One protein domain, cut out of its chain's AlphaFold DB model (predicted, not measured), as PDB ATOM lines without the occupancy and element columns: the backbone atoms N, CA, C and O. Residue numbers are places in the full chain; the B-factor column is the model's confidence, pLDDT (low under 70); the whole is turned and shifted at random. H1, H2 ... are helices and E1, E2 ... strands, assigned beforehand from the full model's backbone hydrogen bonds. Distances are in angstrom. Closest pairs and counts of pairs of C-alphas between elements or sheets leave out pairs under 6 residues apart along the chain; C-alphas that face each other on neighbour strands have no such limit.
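This is residues 362 to 471 and 507 to 521 of the 721 residues of an uncharacterized protein of Flavobacterium sp. MedPE-SWcel (UniProt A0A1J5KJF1). A small three-stranded sheet, E2, E1, E3, stands near one end of a long helix, H3, which starts directly after E1 and reaches away from the sheet; the shorter H1 meets H3 partway along at nearly a right angle, and both helices graze the sheet. From this body stick out residues 464 to 471, of which 464 to 468 belong to E4, and residues 507 to 513, while residues 420 to 426 stick out at the far end of H3. The 125 printed residues hold four helices and four strands, in the order H1 H2 E1 H3 H4 E2 E3 E4, and the sheet is mixed. The class is mixed, helices and strands, with 57 residues, under half, in named elements. The whole is compact, with a radius of gyration of the C-alphas of 16.0 A and spans of 50 by 44 by 28 A.

Start at H1, residues 377 to 386, which only grazes the sheet with residues 381 to 385. H2, residues 390 to 393, is close to H1 but not clearly touching, C-alphas 385 and 393 being 7.4 A apart, and is not on the sheet. Next come E1, residues 398 to 403, and H3, residues 404 to 421, which grazes the sheet with residues 404 to 407. H3 touches H1 with residues 406 to 414 alone, about perpendicular at 86 degrees; their closest C-alphas, of Ile 377 and Tyr 410, are 5.8 A apart. H4, residues 427 to 430, touches residues 415 to 419 of H3, the closest C-alphas being those of Asn 419 and Gly 427, 6.3 A apart. E2, residues 442 to 447, is parallel to E1 at 33 degrees; look for N 443 and O 398 at 2.8 A. E1, H3 H4, E2 form a strand-helix-strand unit, two parallel neighbour strands with helices between, and its crossover is right-handed. E3, residues 457 to 460, is antiparallel to E1 at 148 degrees, with N 399 and O 459 2.8 A apart. Residues 457 to 458 of E3 also pair, antiparallel, with residues 519 to 520. E4, residues 464 to 468, pairs with no named strand and meets E3 only through their link. Every O i to N i+4 pair is within hydrogen-bond range in H1, and 13 of 14 are in H3; H2 and H4 are too short for such a pair.

Find C-alpha 377 at (278.937, 481.073, 509.433), where H1 begins its 14.1 A. H3 runs 25.4 A from C-alpha 404 at (288.787, 488.250, 504.860). E1 measures 16.5 A, E2 15.5 A, E3 10.3 A, H2 5.0 A and H4 5.4 A; E4, 13.4 A, ends at C-alpha 468, (286.945, 507.145, 486.016).

The C-alphas of Thr 424 and Gly 508 are the farthest apart, 53.8 A. Residues 472 to 506 are not printed, and C-alphas 471 and 507 stand 42.5 A apart across that cut. The link H4 to E2 is long, 11 residues. Mean pLDDT of the printed part is 76.0, with 35 residues under 70, among them 418 to 432 and 507 to 515.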
ATOM      1  N   PHE A 362     268.079 491.041 504.860       81.12
ATOM      2  CA  PHE A 362     267.471 489.852 505.428       81.12
ATOM      3  C   PHE A 362     267.363 490.001 506.943       81.12
ATOM      4  O   PHE A 362     268.365 490.101 507.646       81.12
ATOM      5  N   THR A 363     266.123 490.034 507.423       67.06
ATOM      6  CA  THR A 363     265.777 490.037 508.852       67.06
ATOM      7  C   THR A 363     264.953 488.813 509.244       67.06
ATOM      8  O   THR A 363     264.698 488.594 510.423       67.06
ATOM      9  N   SER A 364     264.474 488.049 508.258       54.75
ATOM     10  CA  SER A 364     263.688 486.832 508.433       54.75
ATOM     11  C   SER A 364     264.611 485.620 508.357       54.75
ATOM     12  O   SER A 364     265.094 485.278 507.280       54.75
ATOM     13  N   GLY A 365     264.872 485.008 509.504       58.88
ATOM     14  CA  GLY A 365     265.730 483.837 509.634       58.88
ATOM     15  C   GLY A 365     266.224 483.695 511.067       58.88
ATOM     16  O   GLY A 365     266.447 484.708 511.735       58.88
ATOM     17  N   GLU A 366     266.353 482.464 511.557       60.25
ATOM     18  CA  GLU A 366     266.755 482.211 512.949       60.25
ATOM     19  C   GLU A 366     268.189 482.702 513.195       60.25
ATOM     20  O   GLU A 366     268.466 483.302 514.234       60.25
ATOM     21  N   LEU A 367     269.075 482.560 512.198       63.59
ATOM     22  CA  LEU A 367     270.441 483.078 512.268       63.59
ATOM     23  C   LEU A 367     270.537 484.510 511.727       63.59
ATOM     24  O   LEU A 367     271.302 485.315 512.256       63.59
ATOM     25  N   LEU A 368     269.733 484.865 510.718       63.78
ATOM     26  CA  LEU A 368     269.761 486.186 510.065       63.78
ATOM     27  C   LEU A 368     269.195 487.329 510.923       63.78
ATOM     28  O   LEU A 368     269.443 488.500 510.629       63.78
ATOM     29  N   GLY A 369     268.471 487.005 512.000       59.16
ATOM     30  CA  GLY A 369     268.106 487.957 513.052       59.16
ATOM     31  C   GLY A 369     269.281 488.372 513.952       59.16
ATOM     32  O   GLY A 369     269.161 489.352 514.689       59.16
ATOM     33  N   GLY A 370     270.409 487.656 513.883       68.88
ATOM     34  CA  GLY A 370     271.625 487.899 514.657       68.88
ATOM     35  C   GLY A 370     272.862 488.201 513.802       68.88
ATOM     36  O   GLY A 370     272.802 488.381 512.582       68.88
ATOM     37  N   LEU A 371     274.013 488.275 514.475       81.06
ATOM     38  CA  LEU A 371     275.319 488.444 513.836       81.06
ATOM     39  C   LEU A 371     275.926 487.077 513.473       81.06
ATOM     40  O   LEU A 371     275.689 486.095 514.186       81.06
ATOM     41  N   PRO A 372     276.732 486.996 512.399       83.25
ATOM     42  CA  PRO A 372     277.531 485.809 512.128       83.25
ATOM     43  C   PRO A 372     278.501 485.534 513.287       83.25
ATOM     44  O   PRO A 372     279.018 486.445 513.933       83.25
ATOM     45  N   THR A 373     278.755 484.257 513.552       84.69
ATOM     46  CA  THR A 373     279.650 483.760 514.604       84.69
ATOM     47  C   THR A 373     280.565 482.675 514.043       84.69
ATOM     48  O   THR A 373     280.347 482.143 512.953       84.69
ATOM     49  N   ASN A 374     281.599 482.308 514.800       83.56
ATOM     50  CA  ASN A 374     282.567 481.304 514.358       83.56
ATOM     51  C   ASN A 374     281.942 479.920 514.108       83.56
ATOM     52  O   ASN A 374     282.462 479.160 513.294       83.56
ATOM     53  N   SER A 375     280.849 479.585 514.799       83.06
ATOM     54  CA  SER A 375     280.199 478.275 514.707       83.06
ATOM     55  C   SER A 375     279.133 478.198 513.612       83.06
ATOM     56  O   SER A 375     278.976 477.126 513.025       83.06
ATOM     57  N   ASN A 376     278.433 479.301 513.323       83.69
ATOM     58  CA  ASN A 376     277.251 479.316 512.451       83.69
ATOM     59  C   ASN A 376     277.495 479.867 511.035       83.69
ATOM     60  O   ASN A 376     276.565 479.873 510.241       83.69
ATOM     61  N   ILE A 377     278.701 480.340 510.693       85.56
ATOM     62  CA  ILE A 377     278.937 481.073 509.433       85.56
ATOM     63  C   ILE A 377     278.545 480.297 508.161       85.56
ATOM     64  O   ILE A 377     278.109 480.905 507.188       85.56
ATOM     65  N   VAL A 378     278.693 478.967 508.154       85.81
ATOM     66  CA  VAL A 378     278.351 478.130 506.991       85.81
ATOM     67  C   VAL A 378     276.837 478.125 506.782       85.81
ATOM     68  O   VAL A 378     276.371 478.514 505.711       85.81
ATOM     69  N   ASP A 379     276.093 477.801 507.838       86.19
ATOM     70  CA  ASP A 379     274.628 477.792 507.841       86.19
ATOM     71  C   ASP A 379     274.060 479.203 507.614       86.19
ATOM     72  O   ASP A 379     273.066 479.380 506.915       86.19
ATOM     73  N   TYR A 380     274.734 480.235 508.135       87.25
ATOM     74  CA  TYR A 380     274.362 481.638 507.956       87.25
ATOM     75  C   TYR A 380     274.394 482.050 506.480       87.25
ATOM     76  O   TYR A 380     273.445 482.648 505.976       87.25
ATOM     77  N   ILE A 381     275.479 481.724 505.766       87.44
ATOM     78  CA  ILE A 381     275.606 482.028 504.334       87.44
ATOM     79  C   ILE A 381     274.591 481.219 503.524       87.44
ATOM     80  O   ILE A 381     273.992 481.754 502.589       87.44
ATOM     81  N   GLU A 382     274.340 479.964 503.891       87.38
ATOM     82  CA  GLU A 382     273.307 479.160 503.241       87.38
ATOM     83  C   GLU A 382     271.902 479.762 503.430       87.38
ATOM     84  O   GLU A 382     271.142 479.882 502.464       87.38
ATOM     85  N   GLU A 383     271.568 480.210 504.641       87.00
ATOM     86  CA  GLU A 383     270.294 480.864 504.940       87.00
ATOM     87  C   GLU A 383     270.154 482.194 504.182       87.00
ATOM     88  O   GLU A 383     269.092 482.471 503.614       87.00
ATOM     89  N   MET A 384     271.229 482.990 504.084       86.62
ATOM     90  CA  MET A 384     271.251 484.204 503.256       86.62
ATOM     91  C   MET A 384     270.944 483.885 501.794       86.62
ATOM     92  O   MET A 384     270.108 484.547 501.179       86.62
ATOM     93  N   ILE A 385     271.596 482.863 501.237       87.38
ATOM     94  CA  ILE A 385     271.359 482.446 499.856       87.38
ATOM     95  C   ILE A 385     269.902 482.007 499.700       87.38
ATOM     96  O   ILE A 385     269.248 482.421 498.751       87.38
ATOM     97  N   ASN A 386     269.370 481.200 500.620       86.25
ATOM     98  CA  ASN A 386     268.015 480.656 500.529       86.25
ATOM     99  C   ASN A 386     266.905 481.713 500.613       86.25
ATOM    100  O   ASN A 386     265.838 481.492 500.037       86.25
ATOM    101  N   ASN A 387     267.166 482.856 501.250       84.19
ATOM    102  CA  ASN A 387     266.242 483.990 501.297       84.19
ATOM    103  C   ASN A 387     266.205 484.823 499.998       84.19
ATOM    104  O   ASN A 387     265.298 485.637 499.820       84.19
ATOM    105  N   ILE A 388     267.144 484.628 499.065       84.31
ATOM    106  CA  ILE A 388     267.077 485.251 497.734       84.31
ATOM    107  C   ILE A 388     265.947 484.580 496.927       84.31
ATOM    108  O   ILE A 388     265.846 483.346 496.928       84.31
ATOM    109  N   PRO A 389     265.107 485.334 496.186       81.88
ATOM    110  CA  PRO A 389     264.069 484.729 495.356       81.88
ATOM    111  C   PRO A 389     264.652 483.715 494.362       81.88
ATOM    112  O   PRO A 389     265.753 483.886 493.834       81.88
ATOM    113  N   GLU A 390     263.921 482.626 494.124       78.69
ATOM    114  CA  GLU A 390     264.423 481.464 493.377       78.69
ATOM    115  C   GLU A 390     264.883 481.810 491.953       78.69
ATOM    116  O   GLU A 390     265.897 481.280 491.495       78.69
ATOM    117  N   ASP A 391     264.196 482.738 491.288       78.62
ATOM    118  CA  ASP A 391     264.544 483.170 489.932       78.62
ATOM    119  C   ASP A 391     265.941 483.793 489.868       78.62
ATOM    120  O   ASP A 391     266.718 483.461 488.974       78.62
ATOM    121  N   TYR A 392     266.305 484.620 490.855       81.06
ATOM    122  CA  TYR A 392     267.640 485.216 490.936       81.06
ATOM    123  C   TYR A 392     268.692 484.192 491.370       81.06
ATOM    124  O   TYR A 392     269.786 484.185 490.817       81.06
ATOM    125  N   ARG A 393     268.366 483.264 492.284       81.94
ATOM    126  CA  ARG A 393     269.298 482.197 492.718       81.94
ATOM    127  C   ARG A 393     269.779 481.294 491.577       81.94
ATOM    128  O   ARG A 393     270.864 480.713 491.657       81.94
ATOM    129  N   LYS A 394     268.956 481.119 490.541       81.19
ATOM    130  CA  LYS A 394     269.288 480.307 489.358       81.19
ATOM    131  C   LYS A 394     270.166 481.053 488.350       81.19
ATOM    132  O   LYS A 394     270.752 480.404 487.483       81.19
ATOM    133  N   MET A 395     270.262 482.380 488.444       78.94
ATOM    134  CA  MET A 395     271.123 483.180 487.575       78.94
ATOM    135  C   MET A 395     272.597 482.987 487.947       78.94
ATOM    136  O   MET A 395     272.939 482.753 489.104       78.94
ATOM    137  N   LYS A 396     273.481 483.081 486.949       77.81
ATOM    138  CA  LYS A 396     274.935 483.064 487.154       77.81
ATOM    139  C   LYS A 396     275.454 484.480 487.404       77.81
ATOM    140  O   LYS A 396     274.861 485.440 486.923       77.81
ATOM    141  N   GLY A 397     276.591 484.583 488.092       79.25
ATOM    142  CA  GLY A 397     277.296 485.854 488.297       79.25
ATOM    143  C   GLY A 397     276.921 486.589 489.582       79.25
ATOM    144  O   GLY A 397     277.183 487.783 489.684       79.25
ATOM    145  N   LEU A 398     276.304 485.901 490.550       87.44
ATOM    146  CA  LEU A 398     276.111 486.443 491.894       87.44
ATOM    147  C   LEU A 398     277.416 486.340 492.682       87.44
ATOM    148  O   LEU A 398     278.032 485.278 492.742       87.44
ATOM    149  N   GLU A 399     277.807 487.428 493.327       88.75
ATOM    150  CA  GLU A 399     278.948 487.503 494.224       88.75
ATOM    151  C   GLU A 399     278.512 487.767 495.662       88.75
ATOM    152  O   GLU A 399     277.638 488.592 495.934       88.75
ATOM    153  N   ILE A 400     279.147 487.058 496.591       90.31
ATOM    154  CA  ILE A 400     279.017 487.242 498.032       90.31
ATOM    155  C   ILE A 400     280.225 488.061 498.484       90.31
ATOM    156  O   ILE A 400     281.343 487.548 498.569       90.31
ATOM    157  N   GLN A 401     279.986 489.340 498.748       90.19
ATOM    158  CA  GLN A 401     280.968 490.297 499.239       90.19
ATOM    159  C   GLN A 401     281.102 490.163 500.757       90.19
ATOM    160  O   GLN A 401     280.144 490.400 501.498       90.19
ATOM    161  N   LEU A 402     282.292 489.783 501.218       89.25
ATOM    162  CA  LEU A 402     282.577 489.555 502.636       89.25
ATOM    163  C   LEU A 402     284.028 489.896 503.000       89.25
ATOM    164  O   LEU A 402     284.909 489.962 502.136       89.25
ATOM    165  N   SER A 403     284.274 490.109 504.293       88.06
ATOM    166  CA  SER A 403     285.606 490.419 504.821       88.06
ATOM    167  C   SER A 403     286.492 489.172 504.914       88.06
ATOM    168  O   SER A 403     286.020 488.056 505.135       88.06
ATOM    169  N   ASP A 404     287.810 489.351 504.806       86.06
ATOM    170  CA  ASP A 404     288.787 488.250 504.860       86.06
ATOM    171  C   ASP A 404     288.684 487.416 506.156       86.06
ATOM    172  O   ASP A 404     288.847 486.192 506.149       86.06
ATOM    173  N   LYS A 405     288.298 488.054 507.271       86.81
ATOM    174  CA  LYS A 405     287.950 487.381 508.532       86.81
ATOM    175  C   LYS A 405     286.891 486.297 508.312       86.81
ATOM    176  O   LYS A 405     287.123 485.145 508.679       86.81
ATOM    177  N   TRP A 406     285.754 486.651 507.713       87.06
ATOM    178  CA  TRP A 406     284.646 485.718 507.512       87.06
ATOM    179  C   TRP A 406     284.974 484.636 506.493       87.06
ATOM    180  O   TRP A 406     284.566 483.496 506.697       87.06
ATOM    181  N   MET A 407     285.800 484.933 505.484       87.06
ATOM    182  CA  MET A 407     286.270 483.908 504.549       87.06
ATOM    183  C   MET A 407     287.098 482.834 505.256       87.06
ATOM    184  O   MET A 407     286.876 481.638 505.062       87.06
ATOM    185  N   ARG A 408     288.052 483.246 506.101       85.25
ATOM    186  CA  ARG A 408     288.889 482.304 506.861       85.25
ATOM    187  C   ARG A 408     288.057 481.432 507.794       85.25
ATOM    188  O   ARG A 408     288.281 480.225 507.860       85.25
ATOM    189  N   ILE A 409     287.105 482.037 508.504       86.44
ATOM    190  CA  ILE A 409     286.221 481.318 509.430       86.44
ATOM    191  C   ILE A 409     285.314 480.359 508.653       86.44
ATOM    192  O   ILE A 409     285.195 479.204 509.055       86.44
ATOM    193  N   TYR A 410     284.745 480.790 507.522       86.94
ATOM    194  CA  TYR A 410     283.936 479.935 506.654       86.94
ATOM    195  C   TYR A 410     284.723 478.712 506.188       86.94
ATOM    196  O   TYR A 410     284.275 477.594 506.409       86.94
ATOM    197  N   ARG A 411     285.929 478.902 505.633       83.31
ATOM    198  CA  ARG A 411     286.784 477.791 505.181       83.31
ATOM    199  C   ARG A 411     287.122 476.822 506.307       83.31
ATOM    200  O   ARG A 411     287.029 475.614 506.119       83.31
ATOM    201  N   LYS A 412     287.471 477.337 507.492       83.38
ATOM    202  CA  LYS A 412     287.757 476.499 508.664       83.38
ATOM    203  C   LYS A 412     286.531 475.679 509.070       83.38
ATOM    204  O   LYS A 412     286.637 474.469 509.246       83.38
ATOM    205  N   ARG A 413     285.372 476.330 509.195       82.62
ATOM    206  CA  ARG A 413     284.136 475.689 509.646       82.62
ATOM    207  C   ARG A 413     283.595 474.695 508.618       82.62
ATOM    208  O   ARG A 413     283.194 473.601 508.997       82.62
ATOM    209  N   ALA A 414     283.643 475.042 507.335       80.44
ATOM    210  CA  ALA A 414     283.334 474.128 506.245       80.44
ATOM    211  C   ALA A 414     284.280 472.917 506.288       80.44
ATOM    212  O   ALA A 414     283.815 471.784 506.296       80.44
ATOM    213  N   GLY A 415     285.590 473.129 506.440       74.88
ATOM    214  CA  GLY A 415     286.550 472.038 506.609       74.88
ATOM    215  C   GLY A 415     286.209 471.096 507.769       74.88
ATOM    216  O   GLY A 415     286.272 469.885 507.600       74.88
ATOM    217  N   GLU A 416     285.789 471.619 508.924       78.56
ATOM    218  CA  GLU A 416     285.357 470.802 510.069       78.56
ATOM    219  C   GLU A 416     284.079 469.998 509.782       78.56
ATOM    220  O   GLU A 416     284.047 468.796 510.040       78.56
ATOM    221  N   ILE A 417     283.032 470.641 509.249       73.88
ATOM    222  CA  ILE A 417     281.735 470.000 508.974       73.88
ATOM    223  C   ILE A 417     281.880 468.947 507.872       73.88
ATOM    224  O   ILE A 417     281.418 467.817 508.021       73.88
ATOM    225  N   TYR A 418     282.546 469.295 506.774       67.56
ATOM    226  CA  TYR A 418     282.606 468.449 505.590       67.56
ATOM    227  C   TYR A 418     283.670 467.356 505.682       67.56
ATOM    228  O   TYR A 418     283.456 466.285 505.126       67.56
ATOM    229  N   ASN A 419     284.757 467.523 506.450       63.97
ATOM    230  CA  ASN A 419     285.670 466.410 506.759       63.97
ATOM    231  C   ASN A 419     284.980 465.310 507.597       63.97
ATOM    232  O   ASN A 419     285.392 464.155 507.554       63.97
ATOM    233  N   LEU A 420     283.914 465.651 508.334       56.75
ATOM    234  CA  LEU A 420     283.058 464.671 509.013       56.75
ATOM    235  C   LEU A 420     282.042 464.007 508.063       56.75
ATOM    236  O   LEU A 420     281.570 462.912 508.360       56.75
ATOM    237  N   GLN A 421     281.707 464.647 506.935       55.44
ATOM    238  CA  GLN A 421     280.734 464.148 505.951       55.44
ATOM    239  C   GLN A 421     281.381 463.395 504.773       55.44
ATOM    240  O   GLN A 421     280.781 462.456 504.250       55.44
ATOM    241  N   TYR A 422     282.609 463.747 504.383       51.75
ATOM    242  CA  TYR A 422     283.332 463.167 503.252       51.75
ATOM    243  C   TYR A 422     284.655 462.543 503.708       51.75
ATOM    244  O   TYR A 422     285.627 463.223 504.024       51.75
ATOM    245  N   ASN A 423     284.709 461.211 503.697       51.41
ATOM    246  CA  ASN A 423     285.926 460.440 503.945       51.41
ATOM    247  C   ASN A 423     286.837 460.513 502.705       51.41
ATOM    248  O   ASN A 423     286.652 459.707 501.796       51.41
ATOM    249  N   THR A 424     287.757 461.491 502.631       54.56
ATOM    250  CA  THR A 424     289.068 461.501 501.911       54.56
ATOM    251  C   THR A 424     289.534 462.927 501.566       54.56
ATOM    252  O   THR A 424     288.750 463.873 501.554       54.56
ATOM    253  N   ASP A 425     290.820 463.076 501.210       57.31
ATOM    254  CA  ASP A 425     291.483 464.310 500.735       57.31
ATOM    255  C   ASP A 425     290.781 465.048 499.564       57.31
ATOM    256  O   ASP A 425     291.192 466.152 499.203       57.31
ATOM    257  N   GLN A 426     289.719 464.485 498.968       52.94
ATOM    258  CA  GLN A 426     288.841 465.172 498.013       52.94
ATOM    259  C   GLN A 426     287.946 466.227 498.675       52.94
ATOM    260  O   GLN A 426     287.867 467.335 498.151       52.94
ATOM    261  N   GLY A 427     287.366 465.949 499.850       51.47
ATOM    262  CA  GLY A 427     286.538 466.925 500.576       51.47
ATOM    263  C   GLY A 427     287.335 468.162 501.002       51.47
ATOM    264  O   GLY A 427     286.797 469.266 501.072       51.47
ATOM    265  N   LYS A 428     288.659 468.008 501.176       54.34
ATOM    266  CA  LYS A 428     289.567 469.131 501.434       54.34
ATOM    267  C   LYS A 428     289.684 470.132 500.289       54.34
ATOM    268  O   LYS A 428     289.983 471.294 500.525       54.34
ATOM    269  N   LYS A 429     289.461 469.692 499.049       59.72
ATOM    270  CA  LYS A 429     289.554 470.561 497.870       59.72
ATOM    271  C   LYS A 429     288.267 471.337 497.604       59.72
ATOM    272  O   LYS A 429     288.325 472.343 496.905       59.72
ATOM    273  N   GLU A 430     287.131 470.899 498.143       60.41
ATOM    274  CA  GLU A 430     285.825 471.496 497.843       60.41
ATOM    275  C   GLU A 430     285.535 472.774 498.643       60.41
ATOM    276  O   GLU A 430     284.903 473.683 498.115       60.41
ATOM    277  N   TYR A 431     286.049 472.919 499.870       62.38
ATOM    278  CA  TYR A 431     285.856 474.151 500.655       62.38
ATOM    279  C   TYR A 431     286.811 475.297 500.274       62.38
ATOM    280  O   TYR A 431     286.592 476.443 500.670       62.38
ATOM    281  N   ASP A 432     287.876 475.006 499.522       67.31
ATOM    282  CA  ASP A 432     288.792 476.018 498.977       67.31
ATOM    283  C   ASP A 432     288.291 476.596 497.643       67.31
ATOM    284  O   ASP A 432     288.889 477.535 497.107       67.31
ATOM    285  N   LEU A 433     287.176 476.069 497.121       72.94
ATOM    286  CA  LEU A 433     286.548 476.561 495.903       72.94
ATOM    287  C   LEU A 433     286.091 478.021 496.062       72.94
ATOM    288  O   LEU A 433     285.754 478.478 497.158       72.94
ATOM    289  N   PRO A 434     286.044 478.784 494.956       76.81
ATOM    290  CA  PRO A 434     285.630 480.183 494.973       76.81
ATOM    291  C   PRO A 434     284.112 480.352 495.133       76.81
ATOM    292  O   PRO A 434     283.603 481.431 494.861       76.81
ATOM    293  N   HIS A 435     283.375 479.318 495.538       82.44
ATOM    294  CA  HIS A 435     281.924 479.325 495.692       82.44
ATOM    295  C   HIS A 435     281.507 478.537 496.940       82.44
ATOM    296  O   HIS A 435     282.236 477.634 497.357       82.44
ATOM    297  N   PRO A 436     280.334 478.830 497.531       81.31
ATOM    298  CA  PRO A 436     279.774 477.984 498.574       81.31
ATOM    299  C   PRO A 436     279.558 476.556 498.063       81.31
ATOM    300  O   PRO A 436     279.314 476.326 496.870       81.31
ATOM    301  N   ILE A 437     279.640 475.595 498.977       71.56
ATOM    302  CA  ILE A 437     279.422 474.179 498.667       71.56
ATOM    303  C   ILE A 437     277.990 473.993 498.139       71.56
ATOM    304  O   ILE A 437     277.065 474.691 498.555       71.56
ATOM    305  N   ASP A 438     277.839 473.145 497.119       72.25
ATOM    306  CA  ASP A 438     276.589 472.889 496.384       72.25
ATOM    307  C   ASP A 438     275.943 474.100 495.676       72.25
ATOM    308  O   ASP A 438     274.844 473.993 495.121       72.25
ATOM    309  N   ARG A 439     276.612 475.262 495.630       76.81
ATOM    310  CA  ARG A 439     276.085 476.500 495.023       76.81
ATOM    311  C   ARG A 439     277.078 477.145 494.043       76.81
ATOM    312  O   ARG A 439     277.497 478.280 494.263       76.81
ATOM    313  N   PRO A 440     277.380 476.507 492.895       79.62
ATOM    314  CA  PRO A 440     278.344 477.029 491.916       79.62
ATOM    315  C   PRO A 440     277.901 478.328 491.218       79.62
ATOM    316  O   PRO A 440     278.698 478.967 490.539       79.62
ATOM    317  N   ASN A 441     276.631 478.726 491.354       82.12
ATOM    318  CA  ASN A 441     276.116 479.986 490.804       82.12
ATOM    319  C   ASN A 441     276.590 481.228 491.580       82.12
ATOM    320  O   ASN A 441     276.513 482.336 491.045       82.12
ATOM    321  N   PHE A 442     277.046 481.043 492.822       86.06
ATOM    322  CA  PHE A 442     277.518 482.103 493.708       86.06
ATOM    323  C   PHE A 442     279.039 482.085 493.772       86.06
ATOM    324  O   PHE A 442     279.620 481.021 493.921       86.06
ATOM    325  N   LYS A 443     279.689 483.243 493.733       88.00
ATOM    326  CA  LYS A 443     281.138 483.378 493.908       88.00
ATOM    327  C   LYS A 443     281.441 484.104 495.217       88.00
ATOM    328  O   LYS A 443     280.853 485.143 495.496       88.00
ATOM    329  N   PHE A 444     282.374 483.604 496.016       87.44
ATOM    330  CA  PHE A 444     282.939 484.362 497.127       87.44
ATOM    331  C   PHE A 444     283.858 485.459 496.600       87.44
ATOM    332  O   PHE A 444     284.845 485.180 495.919       87.44
ATOM    333  N   GLN A 445     283.550 486.704 496.956       87.50
ATOM    334  CA  GLN A 445     284.353 487.865 496.606       87.50
ATOM    335  C   GLN A 445     284.878 488.526 497.878       87.50
ATOM    336  O   GLN A 445     284.207 489.333 498.523       87.50
ATOM    337  N   VAL A 446     286.104 488.158 498.253       85.50
ATOM    338  CA  VAL A 446     286.772 488.736 499.422       85.50
ATOM    339  C   VAL A 446     287.288 490.122 499.066       85.50
ATOM    340  O   VAL A 446     288.057 490.285 498.119       85.50
ATOM    341  N   LEU A 447     286.876 491.123 499.838       85.25
ATOM    342  CA  LEU A 447     287.321 492.502 499.669       85.25
ATOM    343  C   LEU A 447     288.482 492.779 500.631       85.25
ATOM    344  O   LEU A 447     288.290 492.838 501.843       85.25
ATOM    345  N   LYS A 448     289.699 492.941 500.091       78.19
ATOM    346  CA  LYS A 448     290.958 492.998 500.863       78.19
ATOM    347  C   LYS A 448     291.016 494.116 501.909       78.19
ATOM    348  O   LYS A 448     291.591 493.910 502.972       78.19
ATOM    349  N   ASP A 449     290.417 495.265 501.611       80.44
ATOM    350  CA  ASP A 449     290.389 496.413 502.523       80.44
ATOM    351  C   ASP A 449     289.099 496.513 503.321       80.44
ATOM    352  O   ASP A 449     288.966 497.440 504.108       80.44
ATOM    353  N   MET A 450     288.134 495.609 503.144       79.81
ATOM    354  CA  MET A 450     286.896 495.692 503.907       79.81
ATOM    355  C   MET A 450     287.232 495.652 505.395       79.81
ATOM    356  O   MET A 450     287.825 494.686 505.882       79.81
ATOM    357  N   THR A 451     286.870 496.730 506.098       67.50
ATOM    358  CA  THR A 451     286.994 496.823 507.558       67.50
ATOM    359  C   THR A 451     286.427 495.536 508.164       67.50
ATOM    360  O   THR A 451     285.478 495.010 507.593       67.50
ATOM    361  N   ASN A 452     286.994 495.007 509.261       70.12
ATOM    362  CA  ASN A 452     286.597 493.743 509.923       70.12
ATOM    363  C   ASN A 452     285.149 493.767 510.466       70.12
ATOM    364  O   ASN A 452     284.902 493.607 511.659       70.12
ATOM    365  N   THR A 453     284.191 494.003 509.588       80.50
ATOM    366  CA  THR A 453     282.779 494.163 509.842       80.50
ATOM    367  C   THR A 453     282.114 492.813 509.674       80.50
ATOM    368  O   THR A 453     282.597 491.912 508.976       80.50
ATOM    369  N   ASP A 454     280.975 492.687 510.339       86.06
ATOM    370  CA  ASP A 454     280.127 491.505 510.260       86.06
ATOM    371  C   ASP A 454     279.097 491.613 509.128       86.06
ATOM    372  O   ASP A 454     278.200 490.783 508.992       86.06
ATOM    373  N   PHE A 455     279.234 492.650 508.301       89.00
ATOM    374  CA  PHE A 455     278.407 492.878 507.133       89.00
ATOM    375  C   PHE A 455     278.770 491.916 506.004       89.00
ATOM    376  O   PHE A 455     279.942 491.726 505.679       89.00
ATOM    377  N   ILE A 456     277.743 491.335 505.388       90.25
ATOM    378  CA  ILE A 456     277.854 490.488 504.202       90.25
ATOM    379  C   ILE A 456     276.818 490.984 503.196       90.25
ATOM    380  O   ILE A 456     275.624 491.073 503.509       90.25
ATOM    381  N   GLY A 457     277.286 491.312 501.994       90.44
ATOM    382  CA  GLY A 457     276.462 491.753 500.871       90.44
ATOM    383  C   GLY A 457     276.456 490.718 499.751       90.44
ATOM    384  O   GLY A 457     277.431 490.003 499.548       90.44
ATOM    385  N   ILE A 458     275.359 490.632 499.011       90.50
ATOM    386  CA  ILE A 458     275.210 489.795 497.824       90.50
ATOM    387  C   ILE A 458     274.685 490.674 496.693       90.50
ATOM    388  O   ILE A 458     273.669 491.354 496.839       90.50
ATOM    389  N   THR A 459     275.370 490.666 495.557       90.12
ATOM    390  CA  THR A 459     274.931 491.359 494.339       90.12
ATOM    391  C   THR A 459     275.481 490.642 493.109       90.12
ATOM    392  O   THR A 459     276.150 489.627 493.247       90.12
ATOM    393  N   PHE A 460     275.185 491.115 491.904       86.25
ATOM    394  CA  PHE A 460     275.813 490.586 490.692       86.25
ATOM    395  C   PHE A 460     277.174 491.251 490.473       86.25
ATOM    396  O   PHE A 460     277.283 492.462 490.657       86.25
ATOM    397  N   SER A 461     278.187 490.510 490.020       82.75
ATOM    398  CA  SER A 461     279.534 491.068 489.807       82.75
ATOM    399  C   SER A 461     279.546 492.238 488.822       82.75
ATOM    400  O   SER A 461     280.182 493.259 489.071       82.75
ATOM    401  N   GLU A 462     278.752 492.155 487.755       82.94
ATOM    402  CA  GLU A 462     278.632 493.238 486.772       82.94
ATOM    403  C   GLU A 462     277.852 494.452 487.300       82.94
ATOM    404  O   GLU A 462     277.913 495.528 486.710       82.94
ATOM    405  N   ASN A 463     277.123 494.306 488.413       84.44
ATOM    406  CA  ASN A 463     276.343 495.391 489.001       84.44
ATOM    407  C   ASN A 463     277.211 496.407 489.752       84.44
ATOM    408  O   ASN A 463     276.760 497.525 490.007       84.44
ATOM    409  N   VAL A 464     278.448 496.051 490.103       86.12
ATOM    410  CA  VAL A 464     279.428 496.997 490.640       86.12
ATOM    411  C   VAL A 464     280.210 497.603 489.481       86.12
ATOM    412  O   VAL A 464     280.713 496.898 488.604       86.12
ATOM    413  N   GLN A 465     280.310 498.931 489.472       83.31
ATOM    414  CA  GLN A 465     281.019 499.651 488.425       83.31
ATOM    415  C   GLN A 465     281.975 500.698 488.989       83.31
ATOM    416  O   GLN A 465     281.580 501.580 489.754       83.31
ATOM    417  N   ILE A 466     283.227 500.632 488.541       84.88
ATOM    418  CA  ILE A 466     284.253 501.641 488.794       84.88
ATOM    419  C   ILE A 466     284.105 502.755 487.755       84.88
ATOM    420  O   ILE A 466     283.981 502.494 486.555       84.88
ATOM    421  N   LEU A 467     284.115 504.000 488.221       80.88
ATOM    422  CA  LEU A 467     283.964 505.192 487.395       80.88
ATOM    423  C   LEU A 467     285.270 505.976 487.393       80.88
ATOM    424  O   LEU A 467     285.762 506.335 488.458       80.88
ATOM    425  N   ASP A 468     285.775 506.290 486.206       79.25
ATOM    426  CA  ASP A 468     286.945 507.145 486.016       79.25
ATOM    427  C   ASP A 468     286.642 508.208 484.943       79.25
ATOM    428  O   ASP A 468     285.831 507.989 484.035       79.25
ATOM    429  N   PHE A 469     287.282 509.376 485.028       72.50
ATOM    430  CA  PHE A 469     287.208 510.367 483.947       72.50
ATOM    431  C   PHE A 469     288.132 509.967 482.788       72.50
ATOM    432  O   PHE A 469     287.650 509.613 481.715       72.50
ATOM    433  N   ASP A 470     289.439 509.904 483.026       69.00
ATOM    434  CA  ASP A 470     290.422 509.325 482.110       69.00
ATOM    435  C   ASP A 470     291.336 508.385 482.907       69.00
ATOM    436  O   ASP A 470     292.000 508.787 483.862       69.00
ATOM    437  N   ALA A 471     291.371 507.107 482.519       65.00
ATOM    438  CA  ALA A 471     292.187 506.101 483.197       65.00
ATOM    439  C   ALA A 471     293.692 506.424 483.135       65.00
ATOM    440  O   ALA A 471     294.451 505.981 483.998       65.00
ATOM    441  N   THR A 507     254.341 502.932 500.228       44.59
ATOM    442  CA  THR A 507     253.944 502.141 501.397       44.59
ATOM    443  C   THR A 507     252.521 501.598 501.220       44.59
ATOM    444  O   THR A 507     251.580 502.380 501.136       44.59
ATOM    445  N   GLY A 508     252.364 500.269 501.167       42.81
ATOM    446  CA  GLY A 508     251.062 499.592 501.067       42.81
ATOM    447  C   GLY A 508     250.823 498.753 499.804       42.81
ATOM    448  O   GLY A 508     249.833 498.027 499.767       42.81
ATOM    449  N   GLU A 509     251.701 498.788 498.794       43.47
ATOM    450  CA  GLU A 509     251.586 497.870 497.646       43.47
ATOM    451  C   GLU A 509     252.126 496.462 497.987       43.47
ATOM    452  O   GLU A 509     253.205 496.368 498.572       43.47
ATOM    453  N   PRO A 510     251.427 495.360 497.631       45.19
ATOM    454  CA  PRO A 510     251.887 493.987 497.897       45.19
ATOM    455  C   PRO A 510     253.229 493.648 497.231       45.19
ATOM    456  O   PRO A 510     253.983 492.838 497.756       45.19
ATOM    457  N   GLU A 511     253.532 494.306 496.109       49.34
ATOM    458  CA  GLU A 511     254.737 494.119 495.283       49.34
ATOM    459  C   GLU A 511     255.939 494.951 495.780       49.34
ATOM    460  O   GLU A 511     256.924 495.160 495.068       49.34
ATOM    461  N   HIS A 512     255.873 495.480 497.009       46.22
ATOM    462  CA  HIS A 512     256.958 496.260 497.600       46.22
ATOM    463  C   HIS A 512     258.260 495.431 497.594       46.22
ATOM    464  O   HIS A 512     258.369 494.461 498.337       46.22
ATOM    465  N   PHE A 513     259.255 495.864 496.807       52.72
ATOM    466  CA  PHE A 513     260.572 495.221 496.619       52.72
ATOM    467  C   PHE A 513     260.643 493.986 495.687       52.72
ATOM    468  O   PHE A 513     261.628 493.258 495.758       52.72
ATOM    469  N   GLU A 514     259.700 493.771 494.755       52.53
ATOM    470  CA  GLU A 514     259.754 492.614 493.821       52.53
ATOM    471  C   GLU A 514     261.025 492.524 492.943       52.53
ATOM    472  O   GLU A 514     261.422 491.431 492.539       52.53
ATOM    473  N   VAL A 515     261.697 493.646 492.654       61.38
ATOM    474  CA  VAL A 515     262.889 493.684 491.780       61.38
ATOM    475  C   VAL A 515     264.051 494.384 492.493       61.38
ATOM    476  O   VAL A 515     264.326 495.569 492.269       61.38
ATOM    477  N   GLN A 516     264.701 493.643 493.390       74.75
ATOM    478  CA  GLN A 516     265.901 494.015 494.151       74.75
ATOM    479  C   GLN A 516     267.113 493.243 493.601       74.75
ATOM    480  O   GLN A 516     266.979 492.064 493.300       74.75
ATOM    481  N   TYR A 517     268.270 493.899 493.445       78.81
ATOM    482  CA  TYR A 517     269.528 493.290 492.943       78.81
ATOM    483  C   TYR A 517     270.673 493.345 493.972       78.81
ATOM    484  O   TYR A 517     271.803 492.926 493.703       78.81
ATOM    485  N   LEU A 518     270.389 493.905 495.146       86.69
ATOM    486  CA  LEU A 518     271.292 493.983 496.287       86.69
ATOM    487  C   LEU A 518     270.624 493.283 497.448       86.69
ATOM    488  O   LEU A 518     269.532 493.676 497.830       86.69
ATOM    489  N   TRP A 519     271.278 492.307 498.046       87.81
ATOM    490  CA  TRP A 519     270.815 491.648 499.260       87.81
ATOM    491  C   TRP A 519     271.905 491.733 500.314       87.81
ATOM    492  O   TRP A 519     273.085 491.744 499.986       87.81
ATOM    493  N   SER A 520     271.542 491.819 501.585       89.31
ATOM    494  CA  SER A 520     272.533 491.875 502.657       89.31
ATOM    495  C   SER A 520     271.981 491.286 503.936       89.31
ATOM    496  O   SER A 520     270.766 491.164 504.094       89.31
ATOM    497  N   ASN A 521     272.859 490.994 504.888       88.12
ATOM    498  CA  ASN A 521     272.427 490.779 506.259       88.12
ATOM    499  C   ASN A 521     272.062 492.102 506.963       88.12
ATOM    500  O   ASN A 521     272.288 493.203 506.444       88.12
TER     501      ASN A 521